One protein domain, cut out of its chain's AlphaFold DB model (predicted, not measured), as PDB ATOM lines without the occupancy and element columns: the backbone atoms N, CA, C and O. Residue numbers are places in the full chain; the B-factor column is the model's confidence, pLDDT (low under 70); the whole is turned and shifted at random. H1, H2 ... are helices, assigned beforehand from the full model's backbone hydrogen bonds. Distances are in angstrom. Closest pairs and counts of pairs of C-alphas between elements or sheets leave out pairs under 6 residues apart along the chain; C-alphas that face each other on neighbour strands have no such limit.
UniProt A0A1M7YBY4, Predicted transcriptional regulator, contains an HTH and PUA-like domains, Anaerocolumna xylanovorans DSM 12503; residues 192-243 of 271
ATOM      1  N   GLY A 192     176.048 174.061 219.163       91.25
ATOM      2  CA  GLY A 192     176.915 175.223 219.338       91.25
ATOM      3  C   GLY A 192     177.538 175.270 220.729       91.25
ATOM      4  O   GLY A 192     178.735 175.504 220.850       91.25
ATOM      5  N   TRP A 193     176.751 174.971 221.768       93.06
ATOM      6  CA  TRP A 193     177.272 174.894 223.133       93.06
ATOM      7  C   TRP A 193     178.205 173.710 223.346       93.06
ATOM      8  O   TRP A 193     179.242 173.900 223.962       93.06
ATOM      9  N   ASP A 194     177.908 172.537 222.783       94.06
ATOM     10  CA  ASP A 194     178.788 171.369 222.916       94.06
ATOM     11  C   ASP A 194     180.195 171.654 222.356       94.06
ATOM     12  O   ASP A 194     181.196 171.226 222.926       94.06
ATOM     13  N   VAL A 195     180.283 172.404 221.250       94.31
ATOM     14  CA  VAL A 195     181.563 172.779 220.625       94.31
ATOM     15  C   VAL A 195     182.284 173.884 221.399       94.31
ATOM     16  O   VAL A 195     183.505 173.823 221.537       94.31
ATOM     17  N   ILE A 196     181.552 174.882 221.899       93.81
ATOM     18  CA  ILE A 196     182.124 175.961 222.720       93.81
ATOM     19  C   ILE A 196     182.678 175.389 224.029       93.81
ATOM     20  O   ILE A 196     183.838 175.630 224.351       93.81
ATOM     21  N   GLU A 197     181.889 174.574 224.729       93.06
ATOM     22  CA  GLU A 197     182.298 173.886 225.958       93.06
ATOM     23  C   GLU A 197     183.521 173.000 225.713       93.06
ATOM     24  O   GLU A 197     184.470 173.038 226.488       93.06
ATOM     25  N   ALA A 198     183.570 172.264 224.597       94.75
ATOM     26  CA  ALA A 198     184.743 171.459 224.261       94.75
ATOM     27  C   ALA A 198     186.028 172.298 224.114       94.75
ATOM     28  O   ALA A 198     187.097 171.839 224.509       94.75
ATOM     29  N   ALA A 199     185.937 173.516 223.568       93.38
ATOM     30  CA  ALA A 199     187.083 174.419 223.452       93.38
ATOM     31  C   ALA A 199     187.501 175.015 224.808       93.38
ATOM     32  O   ALA A 199     188.696 175.160 225.057       93.38
ATOM     33  N   ILE A 200     186.537 175.324 225.683       91.31
ATOM     34  CA  ILE A 200     186.799 175.787 227.056       91.31
ATOM     35  C   ILE A 200     187.482 174.674 227.858       91.31
ATOM     36  O   ILE A 200     188.578 174.876 228.369       91.31
ATOM     37  N   CYS A 201     186.917 173.461 227.868       91.31
ATOM     38  CA  CYS A 201     187.524 172.315 228.549       91.31
ATOM     39  C   CYS A 201     188.937 172.007 228.031       91.31
ATOM     40  O   CYS A 201     189.797 171.597 228.804       91.31
ATOM     41  N   GLN A 202     189.205 172.216 226.737       93.25
ATOM     42  CA  GLN A 202     190.553 172.054 226.193       93.25
ATOM     43  C   GLN A 202     191.542 173.066 226.794       93.25
ATOM     44  O   GLN A 202     192.680 172.698 227.081       93.25
ATOM     45  N   ALA A 203     191.135 174.326 226.974       90.44
ATOM     46  CA  ALA A 203     191.980 175.348 227.589       90.44
ATOM     47  C   ALA A 203     192.319 174.983 229.044       90.44
ATOM     48  O   ALA A 203     193.496 175.007 229.422       90.44
ATOM     49  N   ASP A 204     191.318 174.548 229.811       86.62
ATOM     50  CA  ASP A 204     191.481 174.037 231.174       86.62
ATOM     51  C   ASP A 204     192.461 172.855 231.230       86.62
ATOM     52  O   ASP A 204     193.443 172.880 231.982       86.62
ATOM     53  N   ASP A 205     192.234 171.836 230.396       90.44
ATOM     54  CA  ASP A 205     193.037 170.609 230.353       90.44
ATOM     55  C   ASP A 205     194.500 170.876 229.951       90.44
ATOM     56  O   ASP A 205     195.418 170.188 230.413       90.44
ATOM     57  N   GLU A 206     194.744 171.883 229.109       92.50
ATOM     58  CA  GLU A 206     196.088 172.313 228.703       92.50
ATOM     59  C   GLU A 206     196.763 173.256 229.723       92.50
ATOM     60  O   GLU A 206     197.934 173.614 229.557       92.50
ATOM     61  N   GLY A 207     196.074 173.605 230.816       87.62
ATOM     62  CA  GLY A 207     196.610 174.405 231.918       87.62
ATOM     63  C   GLY A 207     196.490 175.917 231.719       87.62
ATOM     64  O   GLY A 207     197.241 176.670 232.344       87.62
ATOM     65  N   PHE A 208     195.569 176.369 230.863       87.88
ATOM     66  CA  PHE A 208     195.238 177.786 230.681       87.88
ATOM     67  C   PHE A 208     194.123 178.286 231.617       87.88
ATOM     68  O   PHE A 208     193.877 179.490 231.617       87.88
ATOM     69  N   GLY A 209     193.565 177.414 232.467       73.56
ATOM     70  CA  GLY A 209     192.463 177.681 233.413       73.56
ATOM     71  C   GLY A 209     192.620 178.892 234.353       73.56
ATOM     72  O   GLY A 209     191.664 179.398 234.925       73.56
ATOM     73  N   GLU A 210     193.849 179.378 234.570       69.00
ATOM     74  CA  GLU A 210     194.095 180.594 235.369       69.00
ATOM     75  C   GLU A 210     193.890 181.898 234.569       69.00
ATOM     76  O   GLU A 210     193.908 182.987 235.142       69.00
ATOM     77  N   TRP A 211     193.743 181.809 233.244       71.69
ATOM     78  CA  TRP A 211     193.696 182.945 232.314       71.69
ATOM     79  C   TRP A 211     192.455 182.947 231.414       71.69
ATOM     80  O   TRP A 211     192.352 183.811 230.540       71.69
ATOM     81  N   ASP A 212     191.538 181.997 231.587       72.19
ATOM     82  CA  ASP A 212     190.415 181.739 230.682       72.19
ATOM     83  C   ASP A 212     189.033 181.991 231.306       72.19
ATOM     84  O   ASP A 212     188.032 181.667 230.675       72.19
ATOM     85  N   GLU A 213     188.963 182.643 232.477       69.81
ATOM     86  CA  GLU A 213     187.709 182.904 233.216       69.81
ATOM     87  C   GLU A 213     186.594 183.534 232.344       69.81
ATOM     88  O   GLU A 213     185.411 183.291 232.585       69.81
ATOM     89  N   ASP A 214     186.966 184.293 231.304       83.25
ATOM     90  CA  ASP A 214     186.053 184.945 230.352       83.25
ATOM     91  C   ASP A 214     186.155 184.392 228.907       83.25
ATOM     92  O   ASP A 214     185.622 184.977 227.956       83.25
ATOM     93  N   TYR A 215     186.868 183.285 228.678       89.62
ATOM     94  CA  TYR A 215     187.049 182.732 227.335       89.62
ATOM     95  C   TYR A 215     185.723 182.183 226.787       89.62
ATOM     96  O   TYR A 215     185.141 181.251 227.327       89.62
ATOM     97  N   LEU A 216     185.238 182.778 225.688       90.56
ATOM     98  CA  LEU A 216     183.974 182.428 225.015       90.56
ATOM     99  C   LEU A 216     182.696 182.590 225.871       90.56
ATOM    100  O   LEU A 216     181.616 182.212 225.414       90.56
ATOM    101  N   SER A 217     182.771 183.217 227.049       86.44
ATOM    102  CA  SER A 217     181.609 183.458 227.923       86.44
ATOM    103  C   SER A 217     180.599 184.453 227.325       86.44
ATOM    104  O   SER A 217     179.394 184.339 227.555       86.44
ATOM    105  N   ASP A 218     181.079 185.384 226.496       93.62
ATOM    106  CA  ASP A 218     180.289 186.445 225.855       93.62
ATOM    107  C   ASP A 218     179.671 186.049 224.499       93.62
ATOM    108  O   ASP A 218     179.119 186.903 223.794       93.62
ATOM    109  N   VAL A 219     179.760 184.776 224.088       94.38
ATOM    110  CA  VAL A 219     179.201 184.327 222.803       94.38
ATOM    111  C   VAL A 219     177.694 184.574 222.774       94.38
ATOM    112  O   VAL A 219     176.918 184.003 223.547       94.38
ATOM    113  N   THR A 220     177.259 185.420 221.840       96.31
ATOM    114  CA  THR A 220     175.837 185.733 221.709       96.31
ATOM    115  C   THR A 220     175.074 184.584 221.063       96.31
ATOM    116  O   THR A 220     175.631 183.682 220.430       96.31
ATOM    117  N   LYS A 221     173.744 184.633 221.174       94.56
ATOM    118  CA  LYS A 221     172.866 183.681 220.492       94.56
ATOM    119  C   LYS A 221     173.093 183.697 218.976       94.56
ATOM    120  O   LYS A 221     173.165 182.633 218.377       94.56
ATOM    121  N   GLU A 222     173.221 184.879 218.379       96.25
ATOM    122  CA  GLU A 222     173.401 185.049 216.935       96.25
ATOM    123  C   GLU A 222     174.732 184.460 216.460       96.25
ATOM    124  O   GLU A 222     174.763 183.763 215.451       96.25
ATOM    125  N   GLN A 223     175.815 184.683 217.210       96.50
ATOM    126  CA  GLN A 223     177.130 184.109 216.906       96.50
ATOM    127  C   GLN A 223     177.128 182.582 217.040       96.50
ATOM    128  O   GLN A 223     177.735 181.883 216.229       96.50
ATOM    129  N   ARG A 224     176.413 182.046 218.037       95.62
ATOM    130  CA  ARG A 224     176.249 180.596 218.197       95.62
ATOM    131  C   ARG A 224     175.454 179.983 217.044       95.62
ATOM    132  O   ARG A 224     175.858 178.952 216.519       95.62
ATOM    133  N   GLU A 225     174.350 180.608 216.637       94.94
ATOM    134  CA  GLU A 225     173.535 180.144 215.504       94.94
ATOM    135  C   GLU A 225     174.307 180.228 214.171       94.94
ATOM    136  O   GLU A 225     174.163 179.352 213.316       94.94
ATOM    137  N   GLU A 226     175.165 181.242 214.001       95.44
ATOM    138  CA  GLU A 226     176.112 181.331 212.881       95.44
ATOM    139  C   GLU A 226     177.081 180.136 212.875       95.44
ATOM    140  O   GLU A 226     177.159 179.425 211.869       95.44
ATOM    141  N   LEU A 227     177.744 179.857 214.006       95.31
ATOM    142  CA  LEU A 227     178.648 178.710 214.168       95.31
ATOM    143  C   LEU A 227     177.945 177.378 213.864       95.31
ATOM    144  O   LEU A 227     178.467 176.556 213.112       95.31
ATOM    145  N   GLU A 228     176.750 177.166 214.414       95.50
ATOM    146  CA  GLU A 228     175.937 175.967 214.174       95.50
ATOM    147  C   GLU A 228     175.630 175.770 212.683       95.50
ATOM    148  O   GLU A 228     175.730 174.653 212.168       95.50
ATOM    149  N   GLY A 229     175.304 176.850 211.967       92.50
ATOM    150  CA  GLY A 229     175.063 176.814 210.526       92.50
ATOM    151  C   GLY A 229     176.310 176.447 209.717       92.50
ATOM    152  O   GLY A 229     176.228 175.656 208.769       92.50
ATOM    153  N   GLU A 230     177.475 176.983 210.083       94.12
ATOM    154  CA  GLU A 230     178.743 176.650 209.425       94.12
ATOM    155  C   GLU A 230     179.170 175.202 209.685       94.12
ATOM    156  O   GLU A 230     179.548 174.487 208.746       94.12
ATOM    157  N   LEU A 231     179.058 174.748 210.936       94.75
ATOM    158  CA  LEU A 231     179.341 173.372 211.337       94.75
ATOM    159  C   LEU A 231     178.432 172.389 210.607       94.75
ATOM    160  O   LEU A 231     178.928 171.420 210.028       94.75
ATOM    161  N   ASP A 232     177.125 172.657 210.564       93.31
ATOM    162  CA  ASP A 232     176.180 171.819 209.833       93.31
ATOM    163  C   ASP A 232     176.560 171.738 208.349       93.31
ATOM    164  O   ASP A 232     176.694 170.646 207.796       93.31
ATOM    165  N   ALA A 233     176.864 172.869 207.707       89.56
ATOM    166  CA  ALA A 233     177.260 172.888 206.302       89.56
ATOM    167  C   ALA A 233     178.531 172.064 206.019       89.56
ATOM    168  O   ALA A 233     178.641 171.431 204.958       89.56
ATOM    169  N   VAL A 234     179.508 172.069 206.932       92.69
ATOM    170  CA  VAL A 234     180.710 171.223 206.841       92.69
ATOM    171  C   VAL A 234     180.356 169.752 207.061       92.69
ATOM    172  O   VAL A 234     180.784 168.897 206.278       92.69
ATOM    173  N   PHE A 235     179.533 169.457 208.064       92.75
ATOM    174  CA  PHE A 235     179.120 168.107 208.421       92.75
ATOM    175  C   PHE A 235     178.316 167.429 207.305       92.75
ATOM    176  O   PHE A 235     178.665 166.325 206.879       92.75
ATOM    177  N   GLN A 236     177.336 168.123 206.715       88.06
ATOM    178  CA  GLN A 236     176.562 167.613 205.576       88.06
ATOM    179  C   GLN A 236     177.453 167.281 204.372       88.06
ATOM    180  O   GLN A 236     177.275 166.255 203.705       88.06
ATOM    181  N   LYS A 237     178.451 168.131 204.082       86.31
ATOM    182  CA  LYS A 237     179.422 167.879 203.002       86.31
ATOM    183  C   LYS A 237     180.267 166.641 203.283       86.31
ATOM    184  O   LYS A 237     180.564 165.900 202.346       86.31
ATOM    185  N   TRP A 238     180.677 166.438 204.534       90.75
ATOM    186  CA  TRP A 238     181.460 165.277 204.944       90.75
ATOM    187  C   TRP A 238     180.647 163.982 204.822       90.75
ATOM    188  O   TRP A 238     181.093 163.066 204.131       90.75
ATOM    189  N   ILE A 239     179.419 163.951 205.352       90.00
ATOM    190  CA  ILE A 239     178.490 162.816 205.210       90.00
ATOM    191  C   ILE A 239     178.301 162.449 203.735       90.00
ATOM    192  O   ILE A 239     178.530 161.306 203.343       90.00
ATOM    193  N   THR A 240     177.968 163.437 202.898       83.25
ATOM    194  CA  THR A 240     177.704 163.221 201.464       83.25
ATOM    195  C   THR A 240     178.934 162.695 200.720       83.25
ATOM    196  O   THR A 240     178.826 161.889 199.793       83.25
ATOM    197  N   ARG A 241     180.128 163.180 201.089       82.88
ATOM    198  CA  ARG A 241     181.394 162.760 200.476       82.88
ATOM    199  C   ARG A 241     181.701 161.296 200.767       82.88
ATOM    200  O   ARG A 241     182.249 160.629 199.896       82.88
ATOM    201  N   HIS A 242     181.389 160.836 201.973       86.44
ATOM    202  CA  HIS A 242     181.727 159.493 202.430       86.44
ATOM    203  C   HIS A 242     180.588 158.481 202.288       86.44
ATOM    204  O   HIS A 242     180.825 157.293 202.485       86.44
ATOM    205  N   GLY A 243     179.390 158.914 201.890       83.06
ATOM    206  CA  GLY A 243     178.258 158.008 201.724       83.06
ATOM    207  C   GLY A 243     177.628 157.594 203.057       83.06
ATOM    208  O   GLY A 243     177.183 156.458 203.186       83.06
TER     209      GLY A 243
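AT A GLANCE: This is residues 192 to 243 of the 271 residues of the protein "Predicted transcriptional regulator, contains an HTH and PUA-like domains" of Anaerocolumna xylanovorans DSM 12503 (UniProt A0A1M7YBY4). A long straight helix, H2, is met at about a right angle by the first end of a shorter helix, H1, and the two make a flat, open corner. From the far end of H1 a long link, residues 206 to 220, folds back to the start of H2, while residues 232 to 243, of which 232 to 242 belong to H2, stick out as a free arm. The printed part has 52 residues with two named helices, H1 then H2 along the chain, and no named strand; its class is all helix. It is loose, with a radius of gyration of the C-alphas of 14.0 A, and spans 43 by 25 by 11 A.

IN THESE COORDINATES: Find C-alpha 221 at (172.866, 183.681, 220.492); from there H2, residues 221 to 242, runs 31.5 A to C-alpha 242 at (181.727, 159.493, 202.430). H1, residues 192 to 205, begins at C-alpha 192, at (176.915, 175.223, 219.338), and is 20.1 A long.

HOW THE PARTS SIT: Look first at residues 224 to 228 of H2, which alone of that helix touch H1. H1 touches H2 with residues 192 to 193 alone, and the closest C-alphas of the two helices, those of Gly 192 and Glu 228, are 5.3 A apart. Their lines are about perpendicular, at 87 degrees, and their centres are 17.2 A apart. Along both H1 and H2 you will find every O i to N i+4 pair within hydrogen-bond range.

THE WHOLE: The two C-alphas farthest apart are those of Glu 210 and Gly 243, at 43.5 A. Without residues 232 to 243, which stand free, the body spans 30 by 17 by 11 A. The link from H1 to H2 is long, with 15 residues, and the printed part has no cut. In the B-factor column the mean pLDDT of the printed part is 89.5, and residues 210 and 213 are under 70.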